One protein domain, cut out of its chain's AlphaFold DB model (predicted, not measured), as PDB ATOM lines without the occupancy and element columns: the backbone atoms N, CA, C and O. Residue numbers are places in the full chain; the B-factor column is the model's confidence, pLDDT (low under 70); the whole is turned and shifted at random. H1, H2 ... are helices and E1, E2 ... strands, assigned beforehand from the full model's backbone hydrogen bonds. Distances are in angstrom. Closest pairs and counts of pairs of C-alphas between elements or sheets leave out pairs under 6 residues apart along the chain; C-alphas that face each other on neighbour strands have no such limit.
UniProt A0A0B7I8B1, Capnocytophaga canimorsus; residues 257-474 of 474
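What this domain is: This is residues 257 to 474 of the 474 residues of a protein of Capnocytophaga canimorsus (UniProt A0A0B7I8B1). Picture an elongated, mostly helical body with H2 and H4 in its middle, a small three-stranded sheet at one end and H9, H10 and H11 at the other. H1 and H2 lie between the sheet and the rest, H6 crosses H4, and residues 284 to 293 stick out beyond the sheet. The 218 printed residues hold eleven named helices and three strands, in the order H1 E1 E2 H2 H3 E3 and then H4 to H11; the sheet, E2 E1 E3, is antiparallel. The whole is only just compact, close to loose, with a radius of gyration of the C-alphas of 20.5 A and spans of 70 by 42 by 33 A.

Where its parts are: Find C-alpha 257 at (63.514, 120.269, 101.208); from there H1 runs 16.6 A to residue 268. Read on to E1, residues 271 to 274, E2, 297 to 299, H2, 302 to 315 over 19.8 A, H3, 320 to 326, and E3, 334 to 336. H4 begins at C-alpha 345, (70.157, 110.296, 101.938), and runs 22.9 A to 360. Then come H5, 365 to 368, H6, 387 to 401 over 21.0 A, H7, 405 to 408, H8, 416 to 420, H9, 423 to 433, H10, 444 to 454, and H11, 458 to 465, ending at (57.518, 100.435, 105.536).

How they stand to each other: Look first at the hairpin E1 and E2, where N 272 and O 298 are 3.1 A apart; across E1 and E3, N 335 and O 273 are 2.8 A apart. E2, H2 H3 and E3 form a split strand-helix-strand unit, two strands running the same way with E1 between them, its crossover right-handed; H3 only grazes the sheet with residues 320 to 324. H1 touches H2 at Leu 267 and Lys 305, C-alphas 6.3 A apart. Residues 313 to 315 of H2 touch residues 347 to 351 of H4, closest at C-alphas 315 and 348, 5.4 A. H4 touches H5 only at the corner, and H11 at a shallow tilt of 22 degrees, opposite ways, closest at C-alphas 357 and 460, 5.9 A. H6 touches H7, and H7 touches H9; H8 is close to H9 but not clearly touching. H10 touches H11, about perpendicular at 81 degrees. Each O i to N i+4 pair is within hydrogen-bond range in H1, H3, H4, H6, H9 and H10, against 8 of 10 in H2, 3 of 4 in H11 and 0 of 1 in H8, where 2 of 2 O i to N i+3 pairs are; H5 and H7 are too short for such a pair.

The domain as a whole: The C-alphas of Leu 290 and Lys 440, the two farthest apart, are 73.5 A apart. The printed part has no cut; the links E1 to E2 and H5 to H6 are long. Mean pLDDT of the printed part is 80.6, and it is under 70 at residues 276 to 296, 362 to 384, 438, 440 to 441 and 473 to 474.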
ATOM      1  N   LEU A 257      63.071 118.874 101.239       93.56
ATOM      2  CA  LEU A 257      63.514 120.269 101.208       93.56
ATOM      3  C   LEU A 257      64.863 120.469 101.907       93.56
ATOM      4  O   LEU A 257      65.733 121.171 101.395       93.56
ATOM      5  N   PHE A 258      65.058 119.843 103.072       93.88
ATOM      6  CA  PHE A 258      66.325 119.946 103.798       93.88
ATOM      7  C   PHE A 258      67.461 119.264 103.029       93.88
ATOM      8  O   PHE A 258      68.563 119.810 102.947       93.88
ATOM      9  N   GLN A 259      67.206 118.085 102.454       94.31
ATOM     10  CA  GLN A 259      68.206 117.367 101.663       94.31
ATOM     11  C   GLN A 259      68.616 118.168 100.423       94.31
ATOM     12  O   GLN A 259      69.812 118.292 100.165       94.31
ATOM     13  N   GLU A 260      67.657 118.761  99.712       94.44
ATOM     14  CA  GLU A 260      67.917 119.622  98.557       94.44
ATOM     15  C   GLU A 260      68.712 120.879  98.943       94.44
ATOM     16  O   GLU A 260      69.776 121.134  98.372       94.44
ATOM     17  N   PHE A 261      68.267 121.615  99.969       93.94
ATOM     18  CA  PHE A 261      68.967 122.798 100.477       93.94
ATOM     19  C   PHE A 261      70.423 122.492 100.851       93.94
ATOM     20  O   PHE A 261      71.341 123.218 100.463       93.94
ATOM     21  N   LYS A 262      70.651 121.389 101.572       94.00
ATOM     22  CA  LYS A 262      71.986 120.948 101.999       94.00
ATOM     23  C   LYS A 262      72.903 120.681 100.802       94.00
ATOM     24  O   LYS A 262      74.074 121.060 100.840       94.00
ATOM     25  N   ILE A 263      72.397 120.049  99.741       94.06
ATOM     26  CA  ILE A 263      73.188 119.797  98.526       94.06
ATOM     27  C   ILE A 263      73.586 121.120  97.880       94.06
ATOM     28  O   ILE A 263      74.771 121.331  97.628       94.06
ATOM     29  N   TRP A 264      72.637 122.033  97.665       94.88
ATOM     30  CA  TRP A 264      72.923 123.339  97.064       94.88
ATOM     31  C   TRP A 264      73.903 124.166  97.899       94.88
ATOM     32  O   TRP A 264      74.831 124.769  97.354       94.88
ATOM     33  N   GLN A 265      73.758 124.147  99.225       93.38
ATOM     34  CA  GLN A 265      74.703 124.775 100.144       93.38
ATOM     35  C   GLN A 265      76.113 124.192  99.978       93.38
ATOM     36  O   GLN A 265      77.079 124.946  99.860       93.38
ATOM     37  N   ASN A 266      76.242 122.865  99.929       93.06
ATOM     38  CA  ASN A 266      77.529 122.197  99.754       93.06
ATOM     39  C   ASN A 266      78.145 122.497  98.384       93.06
ATOM     40  O   ASN A 266      79.315 122.872  98.325       93.06
ATOM     41  N   LEU A 267      77.367 122.404  97.302       92.06
ATOM     42  CA  LEU A 267      77.811 122.684  95.932       92.06
ATOM     43  C   LEU A 267      78.293 124.126  95.754       92.06
ATOM     44  O   LEU A 267      79.275 124.362  95.052       92.06
ATOM     45  N   ASN A 268      77.658 125.090  96.421       91.69
ATOM     46  CA  ASN A 268      78.112 126.481  96.415       91.69
ATOM     47  C   ASN A 268      79.454 126.686  97.132       91.69
ATOM     48  O   ASN A 268      80.167 127.634  96.818       91.69
ATOM     49  N   ASN A 269      79.817 125.791  98.052       90.25
ATOM     50  CA  ASN A 269      81.094 125.825  98.758       90.25
ATOM     51  C   ASN A 269      82.187 124.984  98.072       90.25
ATOM     52  O   ASN A 269      83.318 124.940  98.563       90.25
ATOM     53  N   VAL A 270      81.878 124.285  96.972       90.00
ATOM     54  CA  VAL A 270      82.850 123.457  96.247       90.00
ATOM     55  C   VAL A 270      83.866 124.331  95.520       90.00
ATOM     56  O   VAL A 270      83.516 125.230  94.759       90.00
ATOM     57  N   LEU A 271      85.141 123.999  95.710       87.56
ATOM     58  CA  LEU A 271      86.268 124.596  95.003       87.56
ATOM     59  C   LEU A 271      87.104 123.493  94.357       87.56
ATOM     60  O   LEU A 271      87.495 122.536  95.035       87.56
ATOM     61  N   ILE A 272      87.417 123.659  93.073       85.81
ATOM     62  CA  ILE A 272      88.312 122.769  92.325       85.81
ATOM     63  C   ILE A 272      89.668 123.450  92.178       85.81
ATOM     64  O   ILE A 272      89.743 124.619  91.801       85.81
ATOM     65  N   ARG A 273      90.750 122.726  92.478       85.69
ATOM     66  CA  ARG A 273      92.133 123.213  92.372       85.69
ATOM     67  C   ARG A 273      93.043 122.192  91.694       85.69
ATOM     68  O   ARG A 273      92.819 120.989  91.806       85.69
ATOM     69  N   LYS A 274      94.092 122.662  91.018       82.19
ATOM     70  CA  LYS A 274      95.130 121.794  90.435       82.19
ATOM     71  C   LYS A 274      96.005 121.213  91.554       82.19
ATOM     72  O   LYS A 274      96.471 121.959  92.425       82.19
ATOM     73  N   LYS A 275      96.246 119.899  91.540       77.56
ATOM     74  CA  LYS A 275      97.064 119.207  92.549       77.56
ATOM     75  C   LYS A 275      98.474 119.800  92.582       77.56
ATOM     76  O   LYS A 275      99.152 119.879  91.561       77.56
ATOM     77  N   GLY A 276      98.911 120.226  93.768       67.75
ATOM     78  CA  GLY A 276     100.219 120.863  93.981       67.75
ATOM     79  C   GLY A 276     100.207 122.397  93.993       67.75
ATOM     80  O   GLY A 276     101.256 123.006  94.207       67.75
ATOM     81  N   SER A 277      99.044 123.039  93.825       66.50
ATOM     82  CA  SER A 277      98.922 124.492  93.981       66.50
ATOM     83  C   SER A 277      99.074 124.929  95.450       66.50
ATOM     84  O   SER A 277      98.452 124.370  96.354       66.50
ATOM     85  N   LYS A 278      99.911 125.946  95.712       58.28
ATOM     86  CA  LYS A 278     100.155 126.499  97.066       58.28
ATOM     87  C   LYS A 278      99.072 127.485  97.526       58.28
ATOM     88  O   LYS A 278      99.030 127.842  98.704       58.28
ATOM     89  N   THR A 279      98.210 127.945  96.623       55.50
ATOM     90  CA  THR A 279      97.117 128.874  96.923       55.50
ATOM     91  C   THR A 279      95.891 128.117  97.444       55.50
ATOM     92  O   THR A 279      95.540 127.047  96.961       55.50
ATOM     93  N   LYS A 280      95.246 128.651  98.492       54.53
ATOM     94  CA  LYS A 280      94.077 128.036  99.162       54.53
ATOM     95  C   LYS A 280      92.768 128.815  98.963       54.53
ATOM     96  O   LYS A 280      91.761 128.454  99.559       54.53
ATOM     97  N   LYS A 281      92.783 129.913  98.198       53.75
ATOM     98  CA  LYS A 281      91.624 130.798  97.991       53.75
ATOM     99  C   LYS A 281      91.493 131.141  96.512       53.75
ATOM    100  O   LYS A 281      92.499 131.486  95.895       53.75
ATOM    101  N   ALA A 282      90.274 131.067  95.981       52.28
ATOM    102  CA  ALA A 282      89.964 131.575  94.650       52.28
ATOM    103  C   ALA A 282      90.191 133.104  94.610       52.28
ATOM    104  O   ALA A 282      89.879 133.793  95.593       52.28
ATOM    105  N   PRO A 283      90.778 133.657  93.534       53.59
ATOM    106  CA  PRO A 283      90.947 135.100  93.397       53.59
ATOM    107  C   PRO A 283      89.572 135.782  93.305       53.59
ATOM    108  O   PRO A 283      88.759 135.447  92.454       53.59
ATOM    109  N   LYS A 284      89.317 136.764  94.181       49.62
ATOM    110  CA  LYS A 284      88.023 137.472  94.303       49.62
ATOM    111  C   LYS A 284      87.684 138.419  93.139       49.62
ATOM    112  O   LYS A 284      86.598 138.987  93.131       49.62
ATOM    113  N   ASN A 285      88.584 138.607  92.174       45.56
ATOM    114  CA  ASN A 285      88.395 139.559  91.082       45.56
ATOM    115  C   ASN A 285      88.116 138.817  89.771       45.56
ATOM    116  O   ASN A 285      89.038 138.341  89.116       45.56
ATOM    117  N   GLN A 286      86.848 138.788  89.356       44.97
ATOM    118  CA  GLN A 286      86.428 138.451  87.990       44.97
ATOM    119  C   GLN A 286      86.685 139.626  87.022       44.97
ATOM    120  O   GLN A 286      85.810 140.012  86.253       44.97
ATOM    121  N   GLN A 287      87.865 140.249  87.057       39.44
ATOM    122  CA  GLN A 287      88.280 141.081  85.927       39.44
ATOM    123  C   GLN A 287      88.983 140.159  84.945       39.44
ATOM    124  O   GLN A 287      90.017 139.581  85.268       39.44
ATOM    125  N   ALA A 288      88.361 139.975  83.780       41.16
ATOM    126  CA  ALA A 288      88.925 139.251  82.656       41.16
ATOM    127  C   ALA A 288      90.274 139.881  82.282       41.16
ATOM    128  O   ALA A 288      90.338 140.891  81.583       41.16
ATOM    129  N   VAL A 289      91.359 139.306  82.797       40.31
ATOM    130  CA  VAL A 289      92.696 139.578  82.287       40.31
ATOM    131  C   VAL A 289      92.746 138.916  80.915       40.31
ATOM    132  O   VAL A 289      92.484 137.724  80.787       40.31
ATOM    133  N   LEU A 290      93.032 139.716  79.889       41.59
ATOM    134  CA  LEU A 290      93.050 139.370  78.462       41.59
ATOM    135  C   LEU A 290      94.095 138.298  78.066       41.59
ATOM    136  O   LEU A 290      94.331 138.076  76.882       41.59
ATOM    137  N   PHE A 291      94.735 137.658  79.043       41.94
ATOM    138  CA  PHE A 291      95.743 136.625  78.869       41.94
ATOM    139  C   PHE A 291      95.322 135.425  79.719       41.94
ATOM    140  O   PHE A 291      95.106 135.565  80.922       41.94
ATOM    141  N   GLU A 292      95.158 134.266  79.081       43.97
ATOM    142  CA  GLU A 292      94.816 132.990  79.713       43.97
ATOM    143  C   GLU A 292      95.927 132.548  80.681       43.97
ATOM    144  O   GLU A 292      96.785 131.733  80.354       43.97
ATOM    145  N   GLU A 293      95.938 133.085  81.899       47.22
ATOM    146  CA  GLU A 293      96.627 132.429  83.004       47.22
ATOM    147  C   GLU A 293      95.788 131.208  83.401       47.22
ATOM    148  O   GLU A 293      94.629 131.354  83.801       47.22
ATOM    149  N   GLU A 294      96.352 130.000  83.254       47.88
ATOM    150  CA  GLU A 294      95.725 128.739  83.672       47.88
ATOM    151  C   GLU A 294      95.143 128.895  85.086       47.88
ATOM    152  O   GLU A 294      95.879 128.949  86.078       47.88
ATOM    153  N   LYS A 295      93.811 128.997  85.196       53.69
ATOM    154  CA  LYS A 295      93.130 129.163  86.485       53.69
ATOM    155  C   LYS A 295      93.473 127.975  87.379       53.69
ATOM    156  O   LYS A 295      92.977 126.869  87.195       53.69
ATOM    157  N   THR A 296      94.326 128.210  88.373       63.47
ATOM    158  CA  THR A 296      94.783 127.163  89.302       63.47
ATOM    159  C   THR A 296      93.698 126.722  90.288       63.47
ATOM    160  O   THR A 296      93.814 125.634  90.857       63.47
ATOM    161  N   ILE A 297      92.664 127.552  90.494       74.00
ATOM    162  CA  ILE A 297      91.484 127.299  91.333       74.00
ATOM    163  C   ILE A 297      90.268 127.974  90.692       74.00
ATOM    164  O   ILE A 297      90.367 129.142  90.305       74.00
ATOM    165  N   PHE A 298      89.129 127.289  90.624       78.75
ATOM    166  CA  PHE A 298      87.871 127.877  90.159       78.75
ATOM    167  C   PHE A 298      86.651 127.352  90.933       78.75
ATOM    168  O   PHE A 298      86.698 126.306  91.588       78.75
ATOM    169  N   GLU A 299      85.579 128.140  90.875       84.06
ATOM    170  CA  GLU A 299      84.246 127.813  91.386       84.06
ATOM    171  C   GLU A 299      83.418 127.160  90.277       84.06
ATOM    172  O   GLU A 299      83.611 127.461  89.098       84.06
ATOM    173  N   LEU A 300      82.488 126.285  90.656       86.06
ATOM    174  CA  LEU A 300      81.577 125.655  89.704       86.06
ATOM    175  C   LEU A 300      80.587 126.676  89.133       86.06
ATOM    176  O   LEU A 300      80.020 127.483  89.877       86.06
ATOM    177  N   ASP A 301      80.346 126.599  87.828       87.88
ATOM    178  CA  ASP A 301      79.235 127.300  87.190       87.88
ATOM    179  C   ASP A 301      77.893 126.617  87.508       87.88
ATOM    180  O   ASP A 301      77.826 125.595  88.199       87.88
ATOM    181  N   LEU A 302      76.793 127.235  87.074       89.56
ATOM    182  CA  LEU A 302      75.456 126.735  87.385       89.56
ATOM    183  C   LEU A 302      75.183 125.379  86.719       89.56
ATOM    184  O   LEU A 302      74.607 124.502  87.358       89.56
ATOM    185  N   ASP A 303      75.653 125.185  85.487       90.31
ATOM    186  CA  ASP A 303      75.447 123.948  84.731       90.31
ATOM    187  C   ASP A 303      76.199 122.770  85.372       90.31
ATOM    188  O   ASP A 303      75.624 121.697  85.573       90.31
ATOM    189  N   ALA A 304      77.448 122.980  85.806       88.94
ATOM    190  CA  ALA A 304      78.216 121.999  86.570       88.94
ATOM    191  C   ALA A 304      77.555 121.669  87.912       88.94
ATOM    192  O   ALA A 304      77.502 120.501  88.312       88.94
ATOM    193  N   LYS A 305      77.033 122.683  88.618       91.81
ATOM    194  CA  LYS A 305      76.290 122.464  89.867       91.81
ATOM    195  C   LYS A 305      75.029 121.644  89.614       91.81
ATOM    196  O   LYS A 305      74.779 120.713  90.372       91.81
ATOM    197  N   GLN A 306      74.282 121.927  88.549       92.25
ATOM    198  CA  GLN A 306      73.077 121.174  88.201       92.25
ATOM    199  C   GLN A 306      73.397 119.716  87.842       92.25
ATOM    200  O   GLN A 306      72.696 118.806  88.287       92.25
ATOM    201  N   ALA A 307      74.474 119.474  87.090       90.88
ATOM    202  CA  ALA A 307      74.918 118.123  86.751       90.88
ATOM    203  C   ALA A 307      75.258 117.306  88.009       90.88
ATOM    204  O   ALA A 307      74.767 116.189  88.176       90.88
ATOM    205  N   LEU A 308      76.032 117.883  88.937       91.56
ATOM    206  CA  LEU A 308      76.335 117.233  90.214       91.56
ATOM    207  C   LEU A 308      75.102 117.082  91.105       91.56
ATOM    208  O   LEU A 308      74.972 116.067  91.787       91.56
ATOM    209  N   PHE A 309      74.198 118.064  91.110       93.62
ATOM    210  CA  PHE A 309      72.956 118.008  91.873       93.62
ATOM    211  C   PHE A 309      72.104 116.810  91.454       93.62
ATOM    212  O   PHE A 309      71.666 116.054  92.316       93.62
ATOM    213  N   ASN A 310      71.915 116.598  90.149       91.75
ATOM    214  CA  ASN A 310      71.116 115.485  89.632       91.75
ATOM    215  C   ASN A 310      71.639 114.125  90.128       91.75
ATOM    216  O   ASN A 310      70.850 113.258  90.503       91.75
ATOM    217  N   GLU A 311      72.961 113.965  90.193       90.50
ATOM    218  CA  GLU A 311      73.612 112.753  90.696       90.50
ATOM    219  C   GLU A 311      73.508 112.630  92.226       90.50
ATOM    220  O   GLU A 311      73.056 111.604  92.740       90.50
ATOM    221  N   LEU A 312      73.856 113.689  92.969       91.44
ATOM    222  CA  LEU A 312      73.805 113.729  94.441       91.44
ATOM    223  C   LEU A 312      72.383 113.566  94.988       91.44
ATOM    224  O   LEU A 312      72.195 113.024  96.081       91.44
ATOM    225  N   ASN A 313      71.375 114.039  94.257       92.56
ATOM    226  CA  ASN A 313      69.981 113.989  94.681       92.56
ATOM    227  C   ASN A 313      69.383 112.576  94.612       92.56
ATOM    228  O   ASN A 313      68.385 112.320  95.278       92.56
ATOM    229  N   LEU A 314      69.969 111.662  93.833       88.62
ATOM    230  CA  LEU A 314      69.498 110.278  93.717       88.62
ATOM    231  C   LEU A 314      70.454 109.299  94.403       88.62
ATOM    232  O   LEU A 314      70.018 108.471  95.199       88.62
ATOM    233  N   LYS A 315      71.759 109.408  94.130       86.25
ATOM    234  CA  LYS A 315      72.778 108.447  94.578       86.25
ATOM    235  C   LYS A 315      73.336 108.725  95.969       86.25
ATOM    236  O   LYS A 315      74.281 108.075  96.378       86.25
ATOM    237  N   GLY A 316      72.834 109.719  96.695       89.06
ATOM    238  CA  GLY A 316      73.395 110.058  97.999       89.06
ATOM    239  C   GLY A 316      74.846 110.546  97.903       89.06
ATOM    240  O   GLY A 316      75.145 111.479  97.163       89.06
ATOM    241  N   ASN A 317      75.749 109.988  98.713       90.25
ATOM    242  CA  ASN A 317      77.095 110.543  98.875       90.25
ATOM    243  C   ASN A 317      78.010 110.178  97.698       90.25
ATOM    244  O   ASN A 317      78.135 109.009  97.347       90.25
ATOM    245  N   LEU A 318      78.749 111.156  97.170       89.12
ATOM    246  CA  LEU A 318      79.695 110.936  96.072       89.12
ATOM    247  C   LEU A 318      81.134 111.249  96.491       89.12
ATOM    248  O   LEU A 318      81.410 112.211  97.212       89.12
ATOM    249  N   LYS A 319      82.079 110.433  96.015       90.00
ATOM    250  CA  LYS A 319      83.518 110.670  96.212       90.00
ATOM    251  C   LYS A 319      84.005 111.773  95.277       90.00
ATOM    252  O   LYS A 319      83.591 111.819  94.120       90.00
ATOM    253  N   ALA A 320      84.952 112.581  95.749       88.12
ATOM    254  CA  ALA A 320      85.526 113.682  94.975       88.12
ATOM    255  C   ALA A 320      86.031 113.257  93.585       88.12
ATOM    256  O   ALA A 320      85.764 113.941  92.604       88.12
ATOM    257  N   ASP A 321      86.696 112.102  93.488       86.75
ATOM    258  CA  ASP A 321      87.214 111.588  92.215       86.75
ATOM    259  C   ASP A 321      86.095 111.368  91.183       86.75
ATOM    260  O   ASP A 321      86.244 111.740  90.025       86.75
ATOM    261  N   TYR A 322      84.950 110.826  91.607       86.12
ATOM    262  CA  TYR A 322      83.811 110.597  90.718       86.12
ATOM    263  C   TYR A 322      83.107 111.905  90.340       86.12
ATOM    264  O   TYR A 322      82.723 112.088  89.188       86.12
ATOM    265  N   CYS A 323      83.002 112.855  91.273       87.19
ATOM    266  CA  CYS A 323      82.493 114.193  90.971       87.19
ATOM    267  C   CYS A 323      83.356 114.901  89.915       87.19
ATOM    268  O   CYS A 323      82.819 115.536  89.013       87.19
ATOM    269  N   LEU A 324      84.685 114.770  89.993       87.38
ATOM    270  CA  LEU A 324      85.595 115.308  88.977       87.38
ATOM    271  C   LEU A 324      85.403 114.617  87.621       87.38
ATOM    272  O   LEU A 324      85.355 115.312  86.609       87.38
ATOM    273  N   GLU A 325      85.225 113.289  87.600       88.12
ATOM    274  CA  GLU A 325      84.914 112.536  86.374       88.12
ATOM    275  C   GLU A 325      83.616 113.029  85.709       88.12
ATOM    276  O   GLU A 325      83.610 113.249  84.498       88.12
ATOM    277  N   ILE A 326      82.544 113.261  86.483       86.38
ATOM    278  CA  ILE A 326      81.261 113.798  85.980       86.38
ATOM    279  C   ILE A 326      81.449 115.179  85.341       86.38
ATOM    280  O   ILE A 326      80.864 115.472  84.302       86.38
ATOM    281  N   LEU A 327      82.288 116.017  85.949       86.38
ATOM    282  CA  LEU A 327      82.598 117.357  85.454       86.38
ATOM    283  C   LEU A 327      83.600 117.370  84.284       86.38
ATOM    284  O   LEU A 327      83.918 118.438  83.768       86.38
ATOM    285  N   GLY A 328      84.122 116.211  83.869       84.00
ATOM    286  CA  GLY A 328      85.101 116.097  82.784       84.00
ATOM    287  C   GLY A 328      86.549 116.412  83.184       84.00
ATOM    288  O   GLY A 328      87.405 116.557  82.311       84.00
ATOM    289  N   TYR A 329      86.855 116.497  84.482       86.00
ATOM    290  CA  TYR A 329      88.206 116.739  84.994       86.00
ATOM    291  C   TYR A 329      88.905 115.442  85.416       86.00
ATOM    292  O   TYR A 329      88.308 114.535  85.988       86.00
ATOM    293  N   SER A 330      90.221 115.367  85.190       84.69
ATOM    294  CA  SER A 330      91.035 114.220  85.609       84.69
ATOM    295  C   SER A 330      91.306 114.246  87.123       84.69
ATOM    296  O   SER A 330      91.972 115.177  87.596       84.69
ATOM    297  N   PRO A 331      90.938 113.195  87.888       83.81
ATOM    298  CA  PRO A 331      91.245 113.101  89.320       83.81
ATOM    299  C   PRO A 331      92.747 113.062  89.631       83.81
ATOM    300  O   PRO A 331      93.161 113.208  90.778       83.81
ATOM    301  N   LYS A 332      93.608 112.834  88.632       83.19
ATOM    302  CA  LYS A 332      95.070 112.861  88.806       83.19
ATOM    303  C   LYS A 332      95.636 114.278  88.816       83.19
ATOM    304  O   LYS A 332      96.682 114.497  89.417       83.19
ATOM    305  N   GLU A 333      94.951 115.213  88.173       82.38
ATOM    306  CA  GLU A 333      95.424 116.584  87.966       82.38
ATOM    307  C   GLU A 333      94.683 117.583  88.848       82.38
ATOM    308  O   GLU A 333      95.266 118.579  89.273       82.38
ATOM    309  N   TRP A 334      93.425 117.288  89.168       85.06
ATOM    310  CA  TRP A 334      92.535 118.163  89.915       85.06
ATOM    311  C   TRP A 334      92.131 117.534  91.245       85.06
ATOM    312  O   TRP A 334      92.090 116.314  91.402       85.06
ATOM    313  N   GLU A 335      91.873 118.378  92.233       87.00
ATOM    314  CA  GLU A 335      91.375 117.990  93.546       87.00
ATOM    315  C   GLU A 335      90.279 118.959  94.002       87.00
ATOM    316  O   GLU A 335      90.296 120.149  93.678       87.00
ATOM    317  N   MET A 336      89.331 118.438  94.776       86.31
ATOM    318  CA  MET A 336      88.265 119.215  95.402       86.31
ATOM    319  C   MET A 336      88.634 119.545  96.851       86.31
ATOM    320  O   MET A 336      89.442 118.858  97.478       86.31
ATOM    321  N   ASN A 337      88.026 120.587  97.413       89.00
ATOM    322  CA  ASN A 337      88.161 120.917  98.836       89.00
ATOM    323  C   ASN A 337      87.472 119.912  99.780       89.00
ATOM    324  O   ASN A 337      87.827 119.854 100.957       89.00
ATOM    325  N   TYR A 338      86.531 119.116  99.271       86.62
ATOM    326  CA  TYR A 338      85.870 118.026  99.990       86.62
ATOM    327  C   TYR A 338      86.381 116.671  99.497       86.62
ATOM    328  O   TYR A 338      86.587 116.489  98.302       86.62
ATOM    329  N   SER A 339      86.554 115.704 100.403       87.00
ATOM    330  CA  SER A 339      86.860 114.311 100.039       87.00
ATOM    331  C   SER A 339      85.612 113.536  99.604       87.00
ATOM    332  O   SER A 339      85.673 112.693  98.706       87.00
ATOM    333  N   ILE A 340      84.478 113.832 100.243       90.88
ATOM    334  CA  ILE A 340      83.163 113.251  99.980       90.88
ATOM    335  C   ILE A 340      82.160 114.402  99.970       90.88
ATOM    336  O   ILE A 340      82.134 115.203 100.907       90.88
ATOM    337  N   LEU A 341      81.346 114.484  98.920       90.50
ATOM    338  CA  LEU A 341      80.196 115.374  98.873       90.50
ATOM    339  C   LEU A 341      78.973 114.647  99.416       90.50
ATOM    340  O   LEU A 341      78.625 113.558  98.957       90.50
ATOM    341  N   GLU A 342      78.330 115.254 100.410       89.94
ATOM    342  CA  GLU A 342      77.097 114.714 100.963       89.94
ATOM    343  C   GLU A 342      75.921 114.959 100.018       89.94
ATOM    344  O   GLU A 342      75.635 116.112  99.683       89.94
ATOM    345  N   GLY A 343      75.209 113.894  99.656       90.31
ATOM    346  CA  GLY A 343      73.998 113.982  98.841       90.31
ATOM    347  C   GLY A 343      72.713 113.714  99.617       90.31
ATOM    348  O   GLY A 343      72.665 113.817 100.854       90.31
ATOM    349  N   ASN A 344      71.664 113.373  98.870       92.88
ATOM    350  CA  ASN A 344      70.324 113.143  99.387       92.88
ATOM    351  C   ASN A 344      70.208 111.719  99.933       92.88
ATOM    352  O   ASN A 344      70.077 110.747  99.188       92.88
ATOM    353  N   ARG A 345      70.248 111.598 101.261       91.88
ATOM    354  CA  ARG A 345      70.157 110.296 101.938       91.88
ATOM    355  C   ARG A 345      68.744 109.720 101.865       91.88
ATOM    356  O   ARG A 345      68.596 108.512 101.747       91.88
ATOM    357  N   THR A 346      67.726 110.576 101.904       92.75
ATOM    358  CA  THR A 346      66.316 110.170 101.842       92.75
ATOM    359  C   THR A 346      65.992 109.542 100.493       92.75
ATOM    360  O   THR A 346      65.493 108.421 100.443       92.75
ATOM    361  N   ASN A 347      66.330 110.228  99.400       91.69
ATOM    362  CA  ASN A 347      66.110 109.697  98.057       91.69
ATOM    363  C   ASN A 347      66.934 108.441  97.806       91.69
ATOM    364  O   ASN A 347      66.395 107.515  97.218       91.69
ATOM    365  N   LYS A 348      68.179 108.363  98.289       90.75
ATOM    366  CA  LYS A 348      68.969 107.133  98.188       90.75
ATOM    367  C   LYS A 348      68.205 105.932  98.758       90.75
ATOM    368  O   LYS A 348      67.976 104.968  98.036       90.75
ATOM    369  N   THR A 349      67.746 106.011 100.009       90.50
ATOM    370  CA  THR A 349      67.026 104.893 100.642       90.50
ATOM    371  C   THR A 349      65.707 104.579  99.924       90.50
ATOM    372  O   THR A 349      65.345 103.413  99.772       90.50
ATOM    373  N   LEU A 350      64.988 105.603  99.450       92.19
ATOM    374  CA  LEU A 350      63.751 105.409  98.687       92.19
ATOM    375  C   LEU A 350      64.007 104.739  97.334       92.19
ATOM    376  O   LEU A 350      63.310 103.794  96.989       92.19
ATOM    377  N   TYR A 351      65.022 105.170  96.585       90.62
ATOM    378  CA  TYR A 351      65.365 104.564  95.300       90.62
ATOM    379  C   TYR A 351      65.933 103.153  95.466       90.62
ATOM    380  O   TYR A 351      65.625 102.294  94.650       90.62
ATOM    381  N   GLU A 352      66.677 102.859  96.532       88.75
ATOM    382  CA  GLU A 352      67.073 101.483  96.860       88.75
ATOM    383  C   GLU A 352      65.846 100.596  97.125       88.75
ATOM    384  O   GLU A 352      65.789  99.460  96.651       88.75
ATOM    385  N   ALA A 353      64.827 101.118  97.816       89.56
ATOM    386  CA  ALA A 353      63.551 100.426  97.977       89.56
ATOM    387  C   ALA A 353      62.810 100.258  96.639       89.56
ATOM    388  O   ALA A 353      62.265  99.186  96.378       89.56
ATOM    389  N   TYR A 354      62.830 101.267  95.766       90.06
ATOM    390  CA  TYR A 354      62.236 101.180  94.429       90.06
ATOM    391  C   TYR A 354      62.929 100.126  93.566       90.06
ATOM    392  O   TYR A 354      62.239  99.337  92.931       90.06
ATOM    393  N   LEU A 355      64.259 100.035  93.600       85.44
ATOM    394  CA  LEU A 355      65.003  98.987  92.896       85.44
ATOM    395  C   LEU A 355      64.669  97.585  93.428       85.44
ATOM    396  O   LEU A 355      64.495  96.648  92.655       85.44
ATOM    397  N   LYS A 356      64.491  97.435  94.747       84.19
ATOM    398  CA  LYS A 356      64.009  96.170  95.332       84.19
ATOM    399  C   LYS A 356      62.606  95.809  94.829       84.19
ATOM    400  O   LYS A 356      62.326  94.636  94.603       84.19
ATOM    401  N   ILE A 357      61.735  96.799  94.630       84.94
ATOM    402  CA  ILE A 357      60.393  96.602  94.061       84.94
ATOM    403  C   ILE A 357      60.473  96.189  92.586       84.94
ATOM    404  O   ILE A 357      59.770  95.265  92.185       84.94
ATOM    405  N   THR A 358      61.337  96.819  91.783       81.19
ATOM    406  CA  THR A 358      61.500  96.443  90.368       81.19
ATOM    407  C   THR A 358      62.025  95.016  90.223       81.19
ATOM    408  O   THR A 358      61.512  94.261  89.396       81.19
ATOM    409  N   ASP A 359      62.968  94.621  91.084       78.69
ATOM    410  CA  ASP A 359      63.505  93.259  91.114       78.69
ATOM    411  C   ASP A 359      62.420  92.227  91.481       78.69
ATOM    412  O   ASP A 359      62.397  91.131  90.919       78.69
ATOM    413  N   LEU A 360      61.491  92.566  92.388       76.69
ATOM    414  CA  LEU A 360      60.360  91.693  92.741       76.69
ATOM    415  C   LEU A 360      59.364  91.496  91.594       76.69
ATOM    416  O   LEU A 360      58.846  90.394  91.437       76.69
ATOM    417  N   GLU A 361      59.120  92.525  90.780       71.44
ATOM    418  CA  GLU A 361      58.269  92.407  89.585       71.44
ATOM    419  C   GLU A 361      58.927  91.589  88.458       71.44
ATOM    420  O   GLU A 361      58.296  91.323  87.436       71.44
ATOM    421  N   GLY A 362      60.183  91.166  88.632       66.81
ATOM    422  CA  GLY A 362      60.927  90.380  87.650       66.81
ATOM    423  C   GLY A 362      61.691  91.223  86.627       66.81
ATOM    424  O   GLY A 362      62.288  90.664  85.704       66.81
ATOM    425  N   TYR A 363      61.724  92.547  86.794       66.50
ATOM    426  CA  TYR A 363      62.618  93.419  86.040       66.50
ATOM    427  C   TYR A 363      63.967  93.419  86.754       66.50
ATOM    428  O   TYR A 363      64.159  94.157  87.712       66.50
ATOM    429  N   ASP A 364      64.897  92.570  86.308       63.62
ATOM    430  CA  ASP A 364      66.251  92.532  86.869       63.62
ATOM    431  C   ASP A 364      66.951  93.880  86.633       63.62
ATOM    432  O   ASP A 364      67.496  94.155  85.551       63.62
ATOM    433  N   ALA A 365      66.927  94.739  87.655       62.94
ATOM    434  CA  ALA A 365      67.466  96.087  87.576       62.94
ATOM    435  C   ALA A 365      68.975  96.063  87.303       62.94
ATOM    436  O   ALA A 365      69.507  96.985  86.680       62.94
ATOM    437  N   LYS A 366      69.680  94.993  87.699       60.38
ATOM    438  CA  LYS A 366      71.122  94.837  87.455       60.38
ATOM    439  C   LYS A 366      71.413  94.596  85.980       60.38
ATOM    440  O   LYS A 366      72.365  95.180  85.452       60.38
ATOM    441  N   ASN A 367      70.589  93.785  85.318       59.97
ATOM    442  CA  ASN A 367      70.705  93.531  83.882       59.97
ATOM    443  C   ASN A 367      70.360  94.775  83.061       59.97
ATOM    444  O   ASN A 367      71.083  95.099  82.114       59.97
ATOM    445  N   TYR A 368      69.310  95.505  83.448       61.06
ATOM    446  CA  TYR A 368      68.899  96.722  82.744       61.06
ATOM    447  C   TYR A 368      69.940  97.843  82.874       61.06
ATOM    448  O   TYR A 368      70.357  98.433  81.877       61.06
ATOM    449  N   LEU A 369      70.450  98.071  84.089       61.41
ATOM    450  CA  LEU A 369      71.459  99.096  84.385       61.41
ATOM    451  C   LEU A 369      72.902  98.639  84.076       61.41
ATOM    452  O   LEU A 369      73.855  99.371  84.341       61.41
ATOM    453  N   LYS A 370      73.096  97.435  83.511       58.59
ATOM    454  CA  LYS A 370      74.411  96.858  83.149       58.59
ATOM    455  C   LYS A 370      75.442  96.956  84.283       58.59
ATOM    456  O   LYS A 370      76.627  97.239  84.059       58.59
ATOM    457  N   VAL A 371      74.996  96.739  85.516       57.66
ATOM    458  CA  VAL A 371      75.814  96.948  86.712       57.66
ATOM    459  C   VAL A 371      76.797  95.792  86.866       57.66
ATOM    460  O   VAL A 371      76.412  94.665  87.156       57.66
ATOM    461  N   LYS A 372      78.099  96.065  86.745       47.25
ATOM    462  CA  LYS A 372      79.171  95.081  86.999       47.25
ATOM    463  C   LYS A 372      79.512  94.955  88.493       47.25
ATOM    464  O   LYS A 372      80.689  94.917  88.849       47.25
ATOM    465  N   SER A 373      78.520  94.954  89.385       46.31
ATOM    466  CA  SER A 373      78.775  94.924  90.833       46.31
ATOM    467  C   SER A 373      78.723  93.511  91.398       46.31
ATOM    468  O   SER A 373      77.731  92.802  91.287       46.31
ATOM    469  N   ASN A 374      79.788  93.140  92.112       45.53
ATOM    470  CA  ASN A 374      79.908  91.895  92.874       45.53
ATOM    471  C   ASN A 374      79.215  91.971  94.260       45.53
ATOM    472  O   ASN A 374      79.638  91.265  95.175       45.53
ATOM    473  N   LYS A 375      78.172  92.797  94.471       49.09
ATOM    474  CA  LYS A 375      77.413  92.937  95.748       49.09
ATOM    475  C   LYS A 375      75.952  92.437  95.610       49.09
ATOM    476  O   LYS A 375      75.386  92.492  94.519       49.09
ATOM    477  N   ASP A 376      75.413  91.819  96.677       45.25
ATOM    478  CA  ASP A 376      74.076  91.178  96.649       45.25
ATOM    479  C   ASP A 376      73.002  92.273  96.583       45.25
ATOM    480  O   ASP A 376      72.055  92.155  95.808       45.25
ATOM    481  N   GLU A 377      73.240  93.387  97.278       52.91
ATOM    482  CA  GLU A 377      72.472  94.628  97.200       52.91
ATOM    483  C   GLU A 377      73.177  95.639  96.280       52.91
ATOM    484  O   GLU A 377      74.407  95.764  96.297       52.91
ATOM    485  N   VAL A 378      72.405  96.334  95.442       55.00
ATOM    486  CA  VAL A 378      72.903  97.448  94.627       55.00
ATOM    487  C   VAL A 378      72.849  98.702  95.483       55.00
ATOM    488  O   VAL A 378      71.779  99.250  95.713       55.00
ATOM    489  N   GLU A 379      74.009  99.146  95.953       62.22
ATOM    490  CA  GLU A 379      74.152 100.482  96.526       62.22
ATOM    491  C   GLU A 379      74.211 101.492  95.373       62.22
ATOM    492  O   GLU A 379      75.043 101.364  94.468       62.22
ATOM    493  N   LEU A 380      73.325 102.490  95.391       63.88
ATOM    494  CA  LEU A 380      73.227 103.491  94.318       63.88
ATOM    495  C   LEU A 380      74.532 104.287  94.127       63.88
ATOM    496  O   LEU A 380      74.870 104.650  93.002       63.88
ATOM    497  N   ASP A 381      75.288 104.507  95.202       58.62
ATOM    498  CA  ASP A 381      76.550 105.262  95.232       58.62
ATOM    499  C   ASP A 381      77.661 104.576  94.414       58.62
ATOM    500  O   ASP A 381      78.605 105.231  93.966       58.62
ATOM    501  N   ASP A 382      77.556 103.259  94.202       62.56
ATOM    502  CA  ASP A 382      78.524 102.461  93.441       62.56
ATOM    503  C   ASP A 382      78.167 102.389  91.938       62.56
ATOM    504  O   ASP A 382      78.946 101.868  91.126       62.56
ATOM    505  N   LEU A 383      77.003 102.917  91.530       68.00
ATOM    506  CA  LEU A 383      76.550 102.898  90.141       68.00
ATOM    507  C   LEU A 383      77.176 104.027  89.321       68.00
ATOM    508  O   LEU A 383      76.936 105.213  89.546       68.00
ATOM    509  N   LYS A 384      77.909 103.649  88.268       69.62
ATOM    510  CA  LYS A 384      78.417 104.598  87.262       69.62
ATOM    511  C   LYS A 384      77.365 105.052  86.242       69.62
ATOM    512  O   LYS A 384      77.674 105.890  85.405       69.62
ATOM    513  N   VAL A 385      76.154 104.498  86.300       78.06
ATOM    514  CA  VAL A 385      75.039 104.850  85.408       78.06
ATOM    515  C   VAL A 385      74.481 106.221  85.796       78.06
ATOM    516  O   VAL A 385      74.303 106.434  86.994       78.06
ATOM    517  N   PRO A 386      74.205 107.140  84.858       82.75
ATOM    518  CA  PRO A 386      73.629 108.448  85.169       82.75
ATOM    519  C   PRO A 386      72.321 108.357  85.963       82.75
ATOM    520  O   PRO A 386      71.491 107.476  85.727       82.75
ATOM    521  N   ALA A 387      72.102 109.300  86.878       84.31
ATOM    522  CA  ALA A 387      70.891 109.356  87.696       84.31
ATOM    523  C   ALA A 387      69.609 109.501  86.855       84.31
ATOM    524  O   ALA A 387      68.565 108.967  87.232       84.31
ATOM    525  N   SER A 388      69.685 110.167  85.697       85.44
ATOM    526  CA  SER A 388      68.561 110.283  84.761       85.44
ATOM    527  C   SER A 388      68.104 108.923  84.233       85.44
ATOM    528  O   SER A 388      66.916 108.638  84.261       85.44
ATOM    529  N   GLU A 389      69.035 108.047  83.845       84.44
ATOM    530  CA  GLU A 389      68.701 106.716  83.318       84.44
ATOM    531  C   GLU A 389      68.035 105.835  84.384       84.44
ATOM    532  O   GLU A 389      67.080 105.115  84.094       84.44
ATOM    533  N   ILE A 390      68.501 105.925  85.637       84.44
ATOM    534  CA  ILE A 390      67.887 105.213  86.768       84.44
ATOM    535  C   ILE A 390      66.457 105.716  86.986       84.44
ATOM    536  O   ILE A 390      65.534 104.918  87.153       84.44
ATOM    537  N   LYS A 391      66.266 107.038  86.967       88.44
ATOM    538  CA  LYS A 391      64.953 107.655  87.147       88.44
ATOM    539  C   LYS A 391      63.982 107.270  86.032       88.44
ATOM    540  O   LYS A 391      62.859 106.880  86.340       88.44
ATOM    541  N   ASP A 392      64.422 107.314  84.779       88.38
ATOM    542  CA  ASP A 392      63.606 106.958  83.615       88.38
ATOM    543  C   ASP A 392      63.194 105.479  83.650       88.38
ATOM    544  O   ASP A 392      62.037 105.147  83.385       88.38
ATOM    545  N   MET A 393      64.112 104.589  84.043       86.88
ATOM    546  CA  MET A 393      63.824 103.165  84.232       86.88
ATOM    547  C   MET A 393      62.752 102.948  85.307       86.88
ATOM    548  O   MET A 393      61.753 102.274  85.053       86.88
ATOM    549  N   VAL A 394      62.935 103.529  86.499       87.38
ATOM    550  CA  VAL A 394      61.968 103.397  87.602       87.38
ATOM    551  C   VAL A 394      60.616 103.986  87.198       87.38
ATOM    552  O   VAL A 394      59.582 103.372  87.450       87.38
ATOM    553  N   GLN A 395      60.608 105.131  86.517       90.44
ATOM    554  CA  GLN A 395      59.389 105.771  86.031       90.44
ATOM    555  C   GLN A 395      58.630 104.892  85.027       90.44
ATOM    556  O   GLN A 395      57.406 104.790  85.121       90.44
ATOM    557  N   ALA A 396      59.331 104.247  84.090       87.38
ATOM    558  CA  ALA A 396      58.716 103.341  83.121       87.38
ATOM    559  C   ALA A 396      58.057 102.137  83.813       87.38
ATOM    560  O   ALA A 396      56.884 101.858  83.564       87.38
ATOM    561  N   ILE A 397      58.771 101.492  84.739       85.38
ATOM    562  CA  ILE A 397      58.264 100.320  85.469       85.38
ATOM    563  C   ILE A 397      57.092 100.706  86.378       85.38
ATOM    564  O   ILE A 397      56.080 100.012  86.419       85.38
ATOM    565  N   PHE A 398      57.171 101.844  87.072       90.12
ATOM    566  CA  PHE A 398      56.091 102.301  87.954       90.12
ATOM    567  C   PHE A 398      54.820 102.620  87.172       90.12
ATOM    568  O   PHE A 398      53.724 102.299  87.629       90.12
ATOM    569  N   LYS A 399      54.959 103.167  85.962       89.50
ATOM    570  CA  LYS A 399      53.827 103.402  85.066       89.50
ATOM    571  C   LYS A 399      53.150 102.097  84.633       89.50
ATOM    572  O   LYS A 399      51.924 102.055  84.586       89.50
ATOM    573  N   GLU A 400      53.919 101.046  84.344       86.69
ATOM    574  CA  GLU A 400      53.380  99.711  84.024       86.69
ATOM    575  C   GLU A 400      52.724  99.047  85.243       86.69
ATOM    576  O   GLU A 400      51.654  98.451  85.123       86.69
ATOM    577  N   ALA A 401      53.311  99.217  86.429       84.69
ATOM    578  CA  ALA A 401      52.803  98.676  87.689       84.69
ATOM    579  C   ALA A 401      51.581  99.435  88.256       84.69
ATOM    580  O   ALA A 401      51.004  98.995  89.251       84.69
ATOM    581  N   GLY A 402      51.179 100.561  87.650       86.44
ATOM    582  CA  GLY A 402      50.066 101.397  88.119       86.44
ATOM    583  C   GLY A 402      50.393 102.255  89.349       86.44
ATOM    584  O   GLY A 402      49.483 102.696  90.050       86.44
ATOM    585  N   ILE A 403      51.679 102.488  89.616       91.38
ATOM    586  CA  ILE A 403      52.173 103.316  90.719       91.38
ATOM    587  C   ILE A 403      52.246 104.777  90.259       91.38
ATOM    588  O   ILE A 403      52.650 105.076  89.133       91.38
ATOM    589  N   ASN A 404      51.882 105.708  91.141       91.31
ATOM    590  CA  ASN A 404      51.953 107.135  90.853       91.31
ATOM    591  C   ASN A 404      53.412 107.583  90.630       91.31
ATOM    592  O   ASN A 404      54.209 107.589  91.564       91.31
ATOM    593  N   THR A 405      53.754 108.010  89.412       92.19
ATOM    594  CA  THR A 405      55.108 108.461  89.047       92.19
ATOM    595  C   THR A 405      55.473 109.839  89.597       92.19
ATOM    596  O   THR A 405      56.658 110.161  89.684       92.19
ATOM    597  N   ASP A 406      54.492 110.643  90.017       91.88
ATOM    598  CA  ASP A 406      54.726 111.989  90.556       91.88
ATOM    599  C   ASP A 406      55.549 111.952  91.853       91.88
ATOM    600  O   ASP A 406      56.210 112.924  92.211       91.88
ATOM    601  N   ILE A 407      55.591 110.801  92.535       92.81
ATOM    602  CA  ILE A 407      56.423 110.587  93.726       92.81
ATOM    603  C   ILE A 407      57.929 110.690  93.438       92.81
ATOM    604  O   ILE A 407      58.714 110.891  94.361       92.81
ATOM    605  N   LEU A 408      58.347 110.553  92.173       91.44
ATOM    606  CA  LEU A 408      59.750 110.625  91.749       91.44
ATOM    607  C   LEU A 408      60.226 112.070  91.525       91.44
ATOM    608  O   LEU A 408      61.408 112.302  91.236       91.44
ATOM    609  N   HIS A 409      59.318 113.043  91.618       89.94
ATOM    610  CA  HIS A 409      59.582 114.452  91.362       89.94
ATOM    611  C   HIS A 409      59.245 115.286  92.595       89.94
ATOM    612  O   HIS A 409      58.158 115.196  93.161       89.94
ATOM    613  N   PHE A 410      60.195 116.111  93.012       93.19
ATOM    614  CA  PHE A 410      60.022 117.077  94.084       93.19
ATOM    615  C   PHE A 410      60.458 118.443  93.565       93.19
ATOM    616  O   PHE A 410      61.482 118.542  92.890       93.19
ATOM    617  N   ASN A 411      59.652 119.459  93.844       91.94
ATOM    618  CA  ASN A 411      59.893 120.846  93.492       91.94
ATOM    619  C   ASN A 411      59.889 121.698  94.769       91.94
ATOM    620  O   ASN A 411      58.845 121.890  95.400       91.94
ATOM    621  N   ALA A 412      61.063 122.207  95.141       89.75
ATOM    622  CA  ALA A 412      61.242 123.063  96.307       89.75
ATOM    623  C   ALA A 412      60.724 124.501  96.118       89.75
ATOM    624  O   ALA A 412      60.594 125.217  97.106       89.75
ATOM    625  N   GLU A 413      60.432 124.926  94.885       90.19
ATOM    626  CA  GLU A 413      60.034 126.306  94.559       90.19
ATOM    627  C   GLU A 413      58.521 126.550  94.654       90.19
ATOM    628  O   GLU A 413      58.060 127.673  94.455       90.19
ATOM    629  N   LEU A 414      57.726 125.511  94.924       91.31
ATOM    630  CA  LEU A 414      56.288 125.666  95.124       91.31
ATOM    631  C   LEU A 414      55.992 126.294  96.489       91.31
ATOM    632  O   LEU A 414      56.642 125.977  97.481       91.31
ATOM    633  N   ASP A 415      54.943 127.116  96.541       87.12
ATOM    634  CA  ASP A 415      54.528 127.821  97.752       87.12
ATOM    635  C   ASP A 415      53.255 127.233  98.380       87.12
ATOM    636  O   ASP A 415      52.342 126.733  97.715       87.12
ATOM    637  N   GLY A 416      53.162 127.356  99.706       87.69
ATOM    638  CA  GLY A 416      51.949 127.075 100.470       87.69
ATOM    639  C   GLY A 416      51.432 125.643 100.308       87.69
ATOM    640  O   GLY A 416      52.149 124.672 100.532       87.69
ATOM    641  N   LYS A 417      50.150 125.503  99.956       89.38
ATOM    642  CA  LYS A 417      49.498 124.187  99.861       89.38
ATOM    643  C   LYS A 417      50.002 123.358  98.687       89.38
ATOM    644  O   LYS A 417      49.985 122.136  98.777       89.38
ATOM    645  N   ASP A 418      50.439 123.996  97.607       90.19
ATOM    646  CA  ASP A 418      50.908 123.274  96.425       90.19
ATOM    647  C   ASP A 418      52.212 122.536  96.726       90.19
ATOM    648  O   ASP A 418      52.395 121.413  96.263       90.19
ATOM    649  N   PHE A 419      53.049 123.098  97.604       90.75
ATOM    650  CA  PHE A 419      54.225 122.427  98.146       90.75
ATOM    651  C   PHE A 419      53.867 121.145  98.914       90.75
ATOM    652  O   PHE A 419      54.431 120.085  98.646       90.75
ATOM    653  N   GLU A 420      52.915 121.233  99.848       89.25
ATOM    654  CA  GLU A 420      52.488 120.110 100.699       89.25
ATOM    655  C   GLU A 420      51.709 119.038  99.919       89.25
ATOM    656  O   GLU A 420      51.702 117.863 100.296       89.25
ATOM    657  N   ASN A 421      51.052 119.432  98.827       92.38
ATOM    658  CA  ASN A 421      50.254 118.546  97.985       92.38
ATOM    659  C   ASN A 421      51.083 117.700  97.012       92.38
ATOM    660  O   ASN A 421      50.533 116.789  96.391       92.38
ATOM    661  N   GLN A 422      52.387 117.958  96.891       94.81
ATOM    662  CA  GLN A 422      53.272 117.149  96.057       94.81
ATOM    663  C   GLN A 422      53.265 115.688  96.511       94.81
ATOM    664  O   GLN A 422      53.474 115.387  97.687       94.81
ATOM    665  N   ALA A 423      53.085 114.766  95.565       93.56
ATOM    666  CA  ALA A 423      53.020 113.336  95.861       93.56
ATOM    667  C   ALA A 423      54.299 112.825  96.552       93.56
ATOM    668  O   ALA A 423      54.220 112.040  97.495       93.56
ATOM    669  N   SER A 424      55.468 113.324  96.142       93.12
ATOM    670  CA  SER A 424      56.763 113.022  96.766       93.12
ATOM    671  C   SER A 424      56.834 113.472  98.229       93.12
ATOM    672  O   SER A 424      57.265 112.708  99.095       93.12
ATOM    673  N   TYR A 425      56.352 114.681  98.533       93.88
ATOM    674  CA  TYR A 425      56.316 115.208  99.896       93.88
ATOM    675  C   TYR A 425      55.308 114.456 100.770       93.88
ATOM    676  O   TYR A 425      55.625 114.093 101.903       93.88
ATOM    677  N   GLN A 426      54.121 114.150 100.240       94.31
ATOM    678  CA  GLN A 426      53.111 113.362 100.950       94.31
ATOM    679  C   GLN A 426      53.584 111.939 101.252       94.31
ATOM    680  O   GLN A 426      53.303 111.430 102.339       94.31
ATOM    681  N   LEU A 427      54.301 111.302 100.319       94.69
ATOM    682  CA  LEU A 427      54.890 109.981 100.525       94.69
ATOM    683  C   LEU A 427      55.928 110.028 101.647       94.69
ATOM    684  O   LEU A 427      55.836 109.250 102.595       94.69
ATOM    685  N   TRP A 428      56.873 110.972 101.577       95.00
ATOM    686  CA  TRP A 428      57.866 111.156 102.634       95.00
ATOM    687  C   TRP A 428      57.202 111.426 103.988       95.00
ATOM    688  O   TRP A 428      57.526 110.759 104.966       95.00
ATOM    689  N   HIS A 429      56.245 112.356 104.052       92.50
ATOM    690  CA  HIS A 429      55.573 112.714 105.297       92.50
ATOM    691  C   HIS A 429      54.803 111.526 105.883       92.50
ATOM    692  O   HIS A 429      54.814 111.327 107.098       92.50
ATOM    693  N   LEU A 430      54.154 110.714 105.040       92.56
ATOM    694  CA  LEU A 430      53.482 109.492 105.474       92.56
ATOM    695  C   LEU A 430      54.477 108.520 106.117       92.56
ATOM    696  O   LEU A 430      54.227 108.071 107.228       92.56
ATOM    697  N   LEU A 431      55.606 108.244 105.462       91.75
ATOM    698  CA  LEU A 431      56.629 107.331 105.988       91.75
ATOM    699  C   LEU A 431      57.307 107.882 107.252       91.75
ATOM    700  O   LEU A 431      57.566 107.136 108.188       91.75
ATOM    701  N   TYR A 432      57.557 109.189 107.303       89.31
ATOM    702  CA  TYR A 432      58.221 109.850 108.425       89.31
ATOM    703  C   TYR A 432      57.339 109.950 109.681       89.31
ATOM    704  O   TYR A 432      57.841 109.853 110.797       89.31
ATOM    705  N   SER A 433      56.032 110.177 109.521       85.81
ATOM    706  CA  SER A 433      55.116 110.445 110.644       85.81
ATOM    707  C   SER A 433      54.341 109.226 111.143       85.81
ATOM    708  O   SER A 433      53.644 109.322 112.155       85.81
ATOM    709  N   TYR A 434      54.425 108.091 110.449       86.88
ATOM    710  CA  TYR A 434      53.674 106.898 110.814       86.88
ATOM    711  C   TYR A 434      54.296 106.194 112.030       86.88
ATOM    712  O   TYR A 434      55.413 105.696 111.976       86.88
ATOM    713  N   GLU A 435      53.551 106.140 113.138       75.75
ATOM    714  CA  GLU A 435      54.008 105.541 114.404       75.75
ATOM    715  C   GLU A 435      53.596 104.064 114.577       75.75
ATOM    716  O   GLU A 435      54.087 103.399 115.489       75.75
ATOM    717  N   GLY A 436      52.682 103.557 113.742       74.88
ATOM    718  CA  GLY A 436      52.100 102.215 113.859       74.88
ATOM    719  C   GLY A 436      50.575 102.198 114.035       74.88
ATOM    720  O   GLY A 436      49.958 103.204 114.397       74.88
ATOM    721  N   ASP A 437      49.969 101.032 113.813       75.31
ATOM    722  CA  ASP A 437      48.554 100.728 114.052       75.31
ATOM    723  C   ASP A 437      48.360  99.559 115.041       75.31
ATOM    724  O   ASP A 437      49.322  98.970 115.531       75.31
ATOM    725  N   ASP A 438      47.098  99.229 115.338       65.62
ATOM    726  CA  ASP A 438      46.721  98.144 116.258       65.62
ATOM    727  C   ASP A 438      46.702  96.750 115.581       65.62
ATOM    728  O   ASP A 438      46.150  95.790 116.127       65.62
ATOM    729  N   SER A 439      47.255  96.608 114.368       70.75
ATOM    730  CA  SER A 439      47.322  95.319 113.666       70.75
ATOM    731  C   SER A 439      48.464  94.443 114.192       70.75
ATOM    732  O   SER A 439      49.413  94.922 114.809       70.75
ATOM    733  N   LYS A 440      48.440  93.141 113.867       62.09
ATOM    734  CA  LYS A 440      49.522  92.199 114.229       62.09
ATOM    735  C   LYS A 440      50.900  92.614 113.695       62.09
ATOM    736  O   LYS A 440      51.912  92.228 114.269       62.09
ATOM    737  N   SER A 441      50.938  93.361 112.590       66.38
ATOM    738  CA  SER A 441      52.179  93.856 111.979       66.38
ATOM    739  C   SER A 441      52.542  95.285 112.396       66.38
ATOM    740  O   SER A 441      53.663  95.715 112.145       66.38
ATOM    741  N   GLY A 442      51.599  96.034 112.976       73.94
ATOM    742  CA  GLY A 442      51.716  97.472 113.218       73.94
ATOM    743  C   GLY A 442      51.627  98.353 111.959       73.94
ATOM    744  O   GLY A 442      51.626  99.575 112.078       73.94
ATOM    745  N   ASN A 443      51.537  97.780 110.752       84.94
ATOM    746  CA  ASN A 443      51.701  98.507 109.485       84.94
ATOM    747  C   ASN A 443      50.565  98.292 108.466       84.94
ATOM    748  O   ASN A 443      50.665  98.760 107.333       84.94
ATOM    749  N   GLU A 444      49.472  97.611 108.816       85.12
ATOM    750  CA  GLU A 444      48.396  97.323 107.856       85.12
ATOM    751  C   GLU A 444      47.708  98.580 107.308       85.12
ATOM    752  O   GLU A 444      47.346  98.636 106.128       85.12
ATOM    753  N   LEU A 445      47.535  99.600 108.139       87.00
ATOM    754  CA  LEU A 445      46.964 100.886 107.772       87.00
ATOM    755  C   LEU A 445      47.926 101.668 106.878       87.00
ATOM    756  O   LEU A 445      47.480 102.266 105.900       87.00
ATOM    757  N   LEU A 446      49.233 101.597 107.145       89.56
ATOM    758  CA  LEU A 446      50.252 102.140 106.247       89.56
ATOM    759  C   LEU A 446      50.186 101.474 104.869       89.56
ATOM    760  O   LEU A 446      50.188 102.179 103.863       89.56
ATOM    761  N   TYR A 447      50.048 100.146 104.806       91.19
ATOM    762  CA  TYR A 447      49.928  99.432 103.530       91.19
ATOM    763  C   TYR A 447      48.708  99.891 102.731       91.19
ATOM    764  O   TYR A 447      48.834 100.204 101.551       91.19
ATOM    765  N   LYS A 448      47.550 100.026 103.389       89.88
ATOM    766  CA  LYS A 448      46.331 100.545 102.750       89.88
ATOM    767  C   LYS A 448      46.495 101.985 102.269       89.88
ATOM    768  O   LYS A 448      46.003 102.334 101.200       89.88
ATOM    769  N   LEU A 449      47.161 102.843 103.043       92.00
ATOM    770  CA  LEU A 449      47.416 104.230 102.642       92.00
ATOM    771  C   LEU A 449      48.375 104.319 101.449       92.00
ATOM    772  O   LEU A 449      48.145 105.133 100.557       92.00
ATOM    773  N   LEU A 450      49.412 103.483 101.412       92.56
ATOM    774  CA  LEU A 450      50.352 103.415 100.291       92.56
ATOM    775  C   LEU A 450      49.677 102.900  99.011       92.56
ATOM    776  O   LEU A 450      49.902 103.449  97.933       92.56
ATOM    777  N   GLU A 451      48.797 101.911  99.140       92.31
ATOM    778  CA  GLU A 451      47.993 101.387  98.036       92.31
ATOM    779  C   GLU A 451      47.003 102.435  97.513       92.31
ATOM    780  O   GLU A 451      47.007 102.766  96.331       92.31
ATOM    781  N   THR A 452      46.196 103.026  98.396       91.50
ATOM    782  CA  THR A 452      45.135 103.968  98.001       91.50
ATOM    783  C   THR A 452      45.654 105.290  97.446       91.50
ATOM    784  O   THR A 452      45.041 105.838  96.533       91.50
ATOM    785  N   LYS A 453      46.754 105.829  97.988       91.38
ATOM    786  CA  LYS A 453      47.280 107.137  97.562       91.38
ATOM    787  C   LYS A 453      48.272 107.051  96.410       91.38
ATOM    788  O   LYS A 453      48.360 107.996  95.630       91.38
ATOM    789  N   PHE A 454      49.033 105.962  96.321       92.69
ATOM    790  CA  PHE A 454      50.170 105.871  95.402       92.69
ATOM    791  C   PHE A 454      50.159 104.622  94.515       92.69
ATOM    792  O   PHE A 454      50.983 104.547  93.611       92.69
ATOM    793  N   GLY A 455      49.246 103.668  94.724       89.56
ATOM    794  CA  GLY A 455      49.140 102.455  93.905       89.56
ATOM    795  C   GLY A 455      50.114 101.336  94.289       89.56
ATOM    796  O   GLY A 455      50.270 100.378  93.537       89.56
ATOM    797  N   PHE A 456      50.784 101.421  95.445       90.50
ATOM    798  CA  PHE A 456      51.691 100.355  95.881       90.50
ATOM    799  C   PHE A 456      50.916  99.110  96.326       90.50
ATOM    800  O   PHE A 456      50.176  99.158  97.308       90.50
ATOM    801  N   LYS A 457      51.144  97.968  95.665       90.00
ATOM    802  CA  LYS A 457      50.658  96.664  96.142       90.00
ATOM    803  C   LYS A 457      51.208  96.373  97.544       90.00
ATOM    804  O   LYS A 457      52.279  96.854  97.922       90.00
ATOM    805  N   LYS A 458      50.512  95.518  98.298       85.88
ATOM    806  CA  LYS A 458      50.878  95.155  99.681       85.88
ATOM    807  C   LYS A 458      52.334  94.690  99.831       85.88
ATOM    808  O   LYS A 458      52.990  95.070 100.794       85.88
ATOM    809  N   GLU A 459      52.847  93.915  98.878       85.00
ATOM    810  CA  GLU A 459      54.234  93.423  98.881       85.00
ATOM    811  C   GLU A 459      55.254  94.567  98.757       85.00
ATOM    812  O   GLU A 459      56.248  94.603  99.479       85.00
ATOM    813  N   TYR A 460      54.976  95.574  97.922       87.88
ATOM    814  CA  TYR A 460      55.843  96.751  97.785       87.88
ATOM    815  C   TYR A 460      55.757  97.652  99.012       87.88
ATOM    816  O   TYR A 460      56.756  98.205  99.472       87.88
ATOM    817  N   ALA A 461      54.553  97.785  99.568       87.50
ATOM    818  CA  ALA A 461      54.315  98.582 100.757       87.50
ATOM    819  C   ALA A 461      55.080  98.031 101.977       87.50
ATOM    820  O   ALA A 461      55.537  98.810 102.812       87.50
ATOM    821  N   GLN A 462      55.291  96.711 102.056       86.81
ATOM    822  CA  GLN A 462      56.160  96.092 103.064       86.81
ATOM    823  C   GLN A 462      57.625  96.517 102.922       86.81
ATOM    824  O   GLN A 462      58.278  96.757 103.935       86.81
ATOM    825  N   ILE A 463      58.138  96.650 101.694       87.06
ATOM    826  CA  ILE A 463      59.497  97.163 101.460       87.06
ATOM    827  C   ILE A 463      59.588  98.616 101.930       87.06
ATOM    828  O   ILE A 463      60.498  98.958 102.683       87.06
ATOM    829  N   LEU A 464      58.627  99.455 101.536       89.00
ATOM    830  CA  LEU A 464      58.621 100.880 101.881       89.00
ATOM    831  C   LEU A 464      58.456 101.136 103.381       89.00
ATOM    832  O   LEU A 464      59.076 102.052 103.910       89.00
ATOM    833  N   ALA A 465      57.675 100.319 104.086       87.38
ATOM    834  CA  ALA A 465      57.518 100.435 105.536       87.38
ATOM    835  C   ALA A 465      58.810 100.135 106.318       87.38
ATOM    836  O   ALA A 465      58.941 100.562 107.461       87.38
ATOM    837  N   ASN A 466      59.764  99.425 105.707       85.56
ATOM    838  CA  ASN A 466      61.064  99.111 106.305       85.56
ATOM    839  C   ASN A 466      62.163 100.125 105.930       85.56
ATOM    840  O   ASN A 466      63.331  99.914 106.258       85.56
ATOM    841  N   VAL A 467      61.823 101.212 105.228       87.62
ATOM    842  CA  VAL A 467      62.768 102.280 104.875       87.62
ATOM    843  C   VAL A 467      63.151 103.055 106.134       87.62
ATOM    844  O   VAL A 467      62.343 103.780 106.711       87.62
ATOM    845  N   SER A 468      64.421 102.957 106.523       84.81
ATOM    846  CA  SER A 468      64.976 103.740 107.628       84.81
ATOM    847  C   SER A 468      65.389 105.131 107.151       84.81
ATOM    848  O   SER A 468      66.358 105.292 106.402       84.81
ATOM    849  N   LEU A 469      64.657 106.149 107.597       88.12
ATOM    850  CA  LEU A 469      65.015 107.550 107.384       88.12
ATOM    851  C   LEU A 469      66.085 108.001 108.391       88.12
ATOM    852  O   LEU A 469      66.267 107.396 109.442       88.12
ATOM    853  N   SER A 470      66.825 109.062 108.055       83.44
ATOM    854  CA  SER A 470      67.861 109.598 108.950       83.44
ATOM    855  C   SER A 470      67.260 110.127 110.252       83.44
ATOM    856  O   SER A 470      66.370 110.975 110.205       83.44
ATOM    857  N   ASP A 471      67.814 109.688 111.384       77.00
ATOM    858  CA  ASP A 471      67.390 110.133 112.708       77.00
ATOM    859  C   ASP A 471      67.703 111.617 112.957       77.00
ATOM    860  O   ASP A 471      68.801 112.133 112.693       77.00
ATOM    861  N   ASP A 472      66.727 112.303 113.547       70.31
ATOM    862  CA  ASP A 472      66.853 113.699 113.969       70.31
ATOM    863  C   ASP A 472      67.536 113.854 115.338       70.31
ATOM    864  O   ASP A 472      67.905 114.964 115.724       70.31
ATOM    865  N   LEU A 473      67.753 112.744 116.049       54.00
ATOM    866  CA  LEU A 473      68.454 112.696 117.331       54.00
ATOM    867  C   LEU A 473      69.978 112.633 117.117       54.00
ATOM    868  O   LEU A 473      70.460 112.053 116.144       54.00
ATOM    869  N   TRP A 474      70.718 113.292 118.009       38.94
ATOM    870  CA  TRP A 474      72.176 113.208 118.132       38.94
ATOM    871  C   TRP A 474      72.556 112.234 119.240       38.94
ATOM    872  O   TRP A 474      71.839 112.233 120.270       38.94
TER     873      TRP A 474